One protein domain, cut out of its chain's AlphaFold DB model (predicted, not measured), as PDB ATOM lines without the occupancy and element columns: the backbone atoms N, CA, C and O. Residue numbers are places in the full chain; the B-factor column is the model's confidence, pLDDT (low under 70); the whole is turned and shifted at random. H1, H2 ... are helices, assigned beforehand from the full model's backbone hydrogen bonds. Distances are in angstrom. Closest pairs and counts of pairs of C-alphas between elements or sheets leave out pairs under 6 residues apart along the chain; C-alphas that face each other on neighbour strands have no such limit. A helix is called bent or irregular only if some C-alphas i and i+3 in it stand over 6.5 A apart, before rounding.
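This is residues 2 to 49 of the 81 residues of an uncharacterized protein of Lederbergia galactosidilyticus (UniProt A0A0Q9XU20). Two straight helices of like length, H1 and H2, meet near their ends and make an open L, with a tail without a named element, residues 42 to 49, running on beyond the far end of H2. The space between the two arms is empty, and there is no core. The printed part has 48 residues, with two named helices in the order H1, H2 and no named strand, and its class is all helix. The whole is extended, with a radius of gyration of the C-alphas of 16.3 A, and only just flat, its C-alphas spanning 47 by 32 by 8 A.

H1, residues 3 to 21, and H2, residues 23 to 41, are joined by a tight link of 1 residue, Ser 22. They touch only at the corner by this link, and only just, with 3 pairs of C-alphas within 8 A. H1 touches H2 with residues 19 to 20 alone, and H2 touches H1 with residues 25 to 26 alone. The closest C-alphas of the two are those of Leu 20 and Arg 26, 5.5 A apart. Their lines are only just about perpendicular, at 70.3 degrees, and their centres are 20.5 A apart. In H1 and H2 every O i to N i+4 pair is within hydrogen-bond range.

H1 runs from C-alpha 3 at (-30.106, -101.521, -2.581) to C-alpha 21 at (-32.852, -79.130, 13.276), a length of 27.6 A. H2 begins at C-alpha 23 at (-30.330, -73.369, 15.011) and ends at C-alpha 41 at (-15.240, -67.503, -5.530), 26.2 A from first to last C-alpha. Neither helix is bent.

The two C-alphas farthest apart are those of Lys 3 and Gly 49, at 47.6 A. Residues 2 to 18, 21 to 27 and 30 to 49 stand free. The printed part has no cut. The mean pLDDT of the printed part is 80.7, and the model's confidence is low, under 70, at residues 41 to 47.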
ATOM      1  N   GLY A   2     -27.461 -99.529  -6.351       79.62
ATOM      2  CA  GLY A   2     -27.872-100.756  -5.650       79.62
ATOM      3  C   GLY A   2     -28.698-100.503  -4.380       79.62
ATOM      4  O   GLY A   2     -28.774 -99.375  -3.894       79.62
ATOM      5  N   LYS A   3     -29.296-101.565  -3.820       74.56
ATOM      6  CA  LYS A   3     -30.106-101.521  -2.581       74.56
ATOM      7  C   LYS A   3     -29.358-100.857  -1.412       74.56
ATOM      8  O   LYS A   3     -29.942-100.057  -0.691       74.56
ATOM      9  N   PHE A   4     -28.051-101.097  -1.306       75.38
ATOM     10  CA  PHE A   4     -27.177-100.465  -0.314       75.38
ATOM     11  C   PHE A   4     -27.046 -98.945  -0.483       75.38
ATOM     12  O   PHE A   4     -27.080 -98.218   0.503       75.38
ATOM     13  N   GLY A   5     -26.988 -98.440  -1.720       77.50
ATOM     14  CA  GLY A   5     -26.929 -96.996  -1.980       77.50
ATOM     15  C   GLY A   5     -28.208 -96.265  -1.564       77.50
ATOM     16  O   GLY A   5     -28.142 -95.140  -1.080       77.50
ATOM     17  N   LYS A   6     -29.370 -96.925  -1.679       76.31
ATOM     18  CA  LYS A   6     -30.646 -96.371  -1.198       76.31
ATOM     19  C   LYS A   6     -30.684 -96.275   0.329       76.31
ATOM     20  O   LYS A   6     -31.109 -95.252   0.849       76.31
ATOM     21  N   ILE A   7     -30.202 -97.299   1.037       78.94
ATOM     22  CA  ILE A   7     -30.162 -97.311   2.510       78.94
ATOM     23  C   ILE A   7     -29.213 -96.229   3.037       78.94
ATOM     24  O   ILE A   7     -29.593 -95.466   3.921       78.94
ATOM     25  N   ILE A   8     -28.017 -96.106   2.453       83.62
ATOM     26  CA  ILE A   8     -27.050 -95.064   2.829       83.62
ATOM     27  C   ILE A   8     -27.611 -93.666   2.532       83.62
ATOM     28  O   ILE A   8     -27.490 -92.770   3.363       83.62
ATOM     29  N   GLY A   9     -28.279 -93.485   1.388       83.94
ATOM     30  CA  GLY A   9     -28.914 -92.215   1.032       83.94
ATOM     31  C   GLY A   9     -30.010 -91.797   2.017       83.94
ATOM     32  O   GLY A   9     -30.042 -90.647   2.449       83.94
ATOM     33  N   VAL A  10     -30.868 -92.735   2.428       81.94
ATOM     34  CA  VAL A  10     -31.929 -92.469   3.413       81.94
ATOM     35  C   VAL A  10     -31.341 -92.183   4.796       81.94
ATOM     36  O   VAL A  10     -31.725 -91.200   5.425       81.94
ATOM     37  N   ALA A  11     -30.371 -92.981   5.254       82.88
ATOM     38  CA  ALA A  11     -29.713 -92.764   6.542       82.88
ATOM     39  C   ALA A  11     -28.995 -91.402   6.600       82.88
ATOM     40  O   ALA A  11     -29.126 -90.671   7.583       82.88
ATOM     41  N   GLY A  12     -28.302 -91.024   5.523       86.00
ATOM     42  CA  GLY A  12     -27.646 -89.723   5.399       86.00
ATOM     43  C   GLY A  12     -28.631 -88.550   5.397       86.00
ATOM     44  O   GLY A  12     -28.385 -87.548   6.065       86.00
ATOM     45  N   ALA A  13     -29.772 -88.680   4.712       86.75
ATOM     46  CA  ALA A  13     -30.799 -87.638   4.679       86.75
ATOM     47  C   ALA A  13     -31.435 -87.397   6.058       86.75
ATOM     48  O   ALA A  13     -31.599 -86.248   6.467       86.75
ATOM     49  N   VAL A  14     -31.744 -88.465   6.802       87.94
ATOM     50  CA  VAL A  14     -32.325 -88.363   8.151       87.94
ATOM     51  C   VAL A  14     -31.327 -87.749   9.133       87.94
ATOM     52  O   VAL A  14     -31.677 -86.816   9.855       87.94
ATOM     53  N   ALA A  15     -30.074 -88.212   9.126       87.62
ATOM     54  CA  ALA A  15     -29.026 -87.646   9.973       87.62
ATOM     55  C   ALA A  15     -28.759 -86.167   9.641       87.62
ATOM     56  O   ALA A  15     -28.637 -85.340  10.543       87.62
ATOM     57  N   GLY A  16     -28.745 -85.813   8.351       84.50
ATOM     58  CA  GLY A  16     -28.609 -84.431   7.892       84.50
ATOM     59  C   GLY A  16     -29.771 -83.541   8.339       84.50
ATOM     60  O   GLY A  16     -29.541 -82.442   8.844       84.50
ATOM     61  N   ALA A  17     -31.013 -84.018   8.225       84.88
ATOM     62  CA  ALA A  17     -32.195 -83.290   8.683       84.88
ATOM     63  C   ALA A  17     -32.193 -83.080  10.208       84.88
ATOM     64  O   ALA A  17     -32.469 -81.975  10.676       84.88
ATOM     65  N   ALA A  18     -31.824 -84.109  10.977       85.56
ATOM     66  CA  ALA A  18     -31.705 -84.024  12.430       85.56
ATOM     67  C   ALA A  18     -30.601 -83.040  12.849       85.56
ATOM     68  O   ALA A  18     -30.830 -82.176  13.694       85.56
ATOM     69  N   TYR A  19     -29.430 -83.095  12.211       83.75
ATOM     70  CA  TYR A  19     -28.329 -82.171  12.487       83.75
ATOM     71  C   TYR A  19     -28.694 -80.718  12.158       83.75
ATOM     72  O   TYR A  19     -28.384 -79.810  12.930       83.75
ATOM     73  N   LEU A  20     -29.421 -80.505  11.057       86.75
ATOM     74  CA  LEU A  20     -29.966 -79.204  10.685       86.75
ATOM     75  C   LEU A  20     -31.119 -78.761  11.592       86.75
ATOM     76  O   LEU A  20     -31.492 -77.605  11.523       86.75
ATOM     77  N   SER A  21     -31.726 -79.588  12.441       85.38
ATOM     78  CA  SER A  21     -32.852 -79.130  13.276       85.38
ATOM     79  C   SER A  21     -32.437 -78.087  14.330       85.38
ATOM     80  O   SER A  21     -33.217 -77.189  14.633       85.38
ATOM     81  N   SER A  22     -31.186 -78.133  14.802       89.50
ATOM     82  CA  SER A  22     -30.616 -77.145  15.726       89.50
ATOM     83  C   SER A  22     -30.223 -75.847  15.009       89.50
ATOM     84  O   SER A  22     -29.482 -75.869  14.020       89.50
ATOM     85  N   SER A  23     -30.682 -74.702  15.524       81.94
ATOM     86  CA  SER A  23     -30.330 -73.369  15.011       81.94
ATOM     87  C   SER A  23     -28.821 -73.106  15.054       81.94
ATOM     88  O   SER A  23     -28.262 -72.622  14.072       81.94
ATOM     89  N   GLU A  24     -28.142 -73.518  16.125       86.75
ATOM     90  CA  GLU A  24     -26.691 -73.371  16.288       86.75
ATOM     91  C   GLU A  24     -25.911 -74.170  15.228       86.75
ATOM     92  O   GLU A  24     -24.956 -73.677  14.619       86.75
ATOM     93  N   ASN A  25     -26.346 -75.399  14.939       89.06
ATOM     94  CA  ASN A  25     -25.721 -76.232  13.911       89.06
ATOM     95  C   ASN A  25     -25.948 -75.666  12.505       89.06
ATOM     96  O   ASN A  25     -25.037 -75.706  11.672       89.06
ATOM     97  N   ARG A  26     -27.133 -75.095  12.236       87.94
ATOM     98  CA  ARG A  26     -27.407 -74.383  10.977       87.94
ATOM     99  C   ARG A  26     -26.472 -73.195  10.795       87.94
ATOM    100  O   ARG A  26     -25.965 -73.003   9.693       87.94
ATOM    101  N   GLU A  27     -26.242 -72.401  11.836       89.44
ATOM    102  CA  GLU A  27     -25.339 -71.246  11.769       89.44
ATOM    103  C   GLU A  27     -23.889 -71.667  11.527       89.44
ATOM    104  O   GLU A  27     -23.228 -71.114  10.643       89.44
ATOM    105  N   LYS A  28     -23.415 -72.711  12.217       90.50
ATOM    106  CA  LYS A  28     -22.088 -73.294  11.976       90.50
ATOM    107  C   LYS A  28     -21.941 -73.765  10.527       90.50
ATOM    108  O   LYS A  28     -20.979 -73.360   9.872       90.50
ATOM    109  N   ILE A  29     -22.916 -74.514   9.997       89.94
ATOM    110  CA  ILE A  29     -22.921 -74.953   8.590       89.94
ATOM    111  C   ILE A  29     -22.908 -73.757   7.643       89.94
ATOM    112  O   ILE A  29     -22.084 -73.726   6.735       89.94
ATOM    113  N   LYS A  30     -23.778 -72.762   7.850       90.88
ATOM    114  CA  LYS A  30     -23.813 -71.555   7.014       90.88
ATOM    115  C   LYS A  30     -22.461 -70.853   7.014       90.88
ATOM    116  O   LYS A  30     -21.959 -70.521   5.951       90.88
ATOM    117  N   SER A  31     -21.834 -70.678   8.175       90.62
ATOM    118  CA  SER A  31     -20.534 -70.009   8.269       90.62
ATOM    119  C   SER A  31     -19.423 -70.774   7.538       90.62
ATOM    120  O   SER A  31     -18.610 -70.166   6.844       90.62
ATOM    121  N   GLN A  32     -19.400 -72.106   7.646       91.81
ATOM    122  CA  GLN A  32     -18.422 -72.956   6.969       91.81
ATOM    123  C   GLN A  32     -18.678 -73.017   5.463       91.81
ATOM    124  O   GLN A  32     -17.735 -72.913   4.681       91.81
ATOM    125  N   PHE A  33     -19.942 -73.115   5.055       90.31
ATOM    126  CA  PHE A  33     -20.355 -73.094   3.658       90.31
ATOM    127  C   PHE A  33     -20.016 -71.755   3.005       90.31
ATOM    128  O   PHE A  33     -19.366 -71.738   1.969       90.31
ATOM    129  N   THR A  34     -20.349 -70.633   3.644       87.38
ATOM    130  CA  THR A  34     -19.982 -69.296   3.166       87.38
ATOM    131  C   THR A  34     -18.468 -69.134   3.076       87.38
ATOM    132  O   THR A  34     -17.978 -68.621   2.079       87.38
ATOM    133  N   LYS A  35     -17.691 -69.626   4.052       87.88
ATOM    134  CA  LYS A  35     -16.218 -69.630   3.966       87.88
ATOM    135  C   LYS A  35     -15.705 -70.468   2.793       87.88
ATOM    136  O   LYS A  35     -14.788 -70.030   2.107       87.88
ATOM    137  N   ALA A  36     -16.285 -71.642   2.550       87.75
ATOM    138  CA  ALA A  36     -15.908 -72.506   1.437       87.75
ATOM    139  C   ALA A  36     -16.256 -71.860   0.089       87.75
ATOM    140  O   ALA A  36     -15.381 -71.706  -0.755       87.75
ATOM    141  N   VAL A  37     -17.498 -71.407  -0.084       83.81
ATOM    142  CA  VAL A  37     -17.967 -70.705  -1.286       83.81
ATOM    143  C   VAL A  37     -17.135 -69.458  -1.544       83.81
ATOM    144  O   VAL A  37     -16.674 -69.262  -2.662       83.81
ATOM    145  N   ASN A  38     -16.865 -68.651  -0.519       80.06
ATOM    146  CA  ASN A  38     -16.021 -67.474  -0.668       80.06
ATOM    147  C   ASN A  38     -14.595 -67.862  -1.064       80.06
ATOM    148  O   ASN A  38     -14.056 -67.246  -1.967       80.06
ATOM    149  N   LYS A  39     -14.010 -68.918  -0.481       80.56
ATOM    150  CA  LYS A  39     -12.678 -69.409  -0.871       80.56
ATOM    151  C   LYS A  39     -12.620 -69.887  -2.328       80.56
ATOM    152  O   LYS A  39     -11.590 -69.718  -2.970       80.56
ATOM    153  N   PHE A  40     -13.701 -70.465  -2.851       75.62
ATOM    154  CA  PHE A  40     -13.793 -70.859  -4.262       75.62
ATOM    155  C   PHE A  40     -14.106 -69.678  -5.199       75.62
ATOM    156  O   PHE A  40     -13.641 -69.668  -6.334       75.62
ATOM    157  N   ASN A  41     -14.837 -68.664  -4.729       69.00
ATOM    158  CA  ASN A  41     -15.240 -67.503  -5.530       69.00
ATOM    159  C   ASN A  41     -14.273 -66.306  -5.463       69.00
ATOM    160  O   ASN A  41     -14.414 -65.386  -6.263       69.00
ATOM    161  N   SER A  42     -13.328 -66.246  -4.518       63.00
ATOM    162  CA  SER A  42     -12.712 -64.963  -4.142       63.00
ATOM    163  C   SER A  42     -11.620 -64.414  -5.053       63.00
ATOM    164  O   SER A  42     -11.182 -63.301  -4.794       63.00
ATOM    165  N   SER A  43     -11.138 -65.118  -6.076       57.56
ATOM    166  CA  SER A  43     -10.078 -64.528  -6.916       57.56
ATOM    167  C   SER A  43     -10.050 -65.072  -8.335       57.56
ATOM    168  O   SER A  43     -10.059 -64.301  -9.283       57.56
ATOM    169  N   TYR A  44     -10.144 -66.389  -8.513       53.56
ATOM    170  CA  TYR A  44      -9.986 -66.962  -9.850       53.56
ATOM    171  C   TYR A  44     -11.113 -66.577 -10.825       53.56
ATOM    172  O   TYR A  44     -10.844 -66.322 -11.989       53.56
ATOM    173  N   LEU A  45     -12.369 -66.499 -10.365       60.03
ATOM    174  CA  LEU A  45     -13.503 -66.192 -11.250       60.03
ATOM    175  C   LEU A  45     -13.739 -64.697 -11.479       60.03
ATOM    176  O   LEU A  45     -14.342 -64.328 -12.481       60.03
ATOM    177  N   LYS A  46     -13.296 -63.840 -10.555       61.41
ATOM    178  CA  LYS A  46     -13.564 -62.397 -10.606       61.41
ATOM    179  C   LYS A  46     -12.593 -61.652 -11.527       61.41
ATOM    180  O   LYS A  46     -12.981 -60.643 -12.109       61.41
ATOM    181  N   ASP A  47     -11.388 -62.195 -11.692       62.69
ATOM    182  CA  ASP A  47     -10.288 -61.558 -12.423       62.69
ATOM    183  C   ASP A  47     -10.011 -62.229 -13.786       62.69
ATOM    184  O   ASP A  47      -9.062 -61.880 -14.487       62.69
ATOM    185  N   LEU A  48     -10.842 -63.194 -14.206       70.38
ATOM    186  CA  LEU A  48     -10.732 -63.805 -15.534       70.38
ATOM    187  C   LEU A  48     -10.971 -62.747 -16.619       70.38
ATOM    188  O   LEU A  48     -12.094 -62.297 -16.831       70.38
ATOM    189  N   GLY A  49      -9.898 -62.367 -17.314       72.75
ATOM    190  CA  GLY A  49      -9.935 -61.375 -18.391       72.75
ATOM    191  C   GLY A  49      -9.884 -59.918 -17.924       72.75
ATOM    192  O   GLY A  49     -10.018 -59.032 -18.765       72.75
TER     193      GLY A  49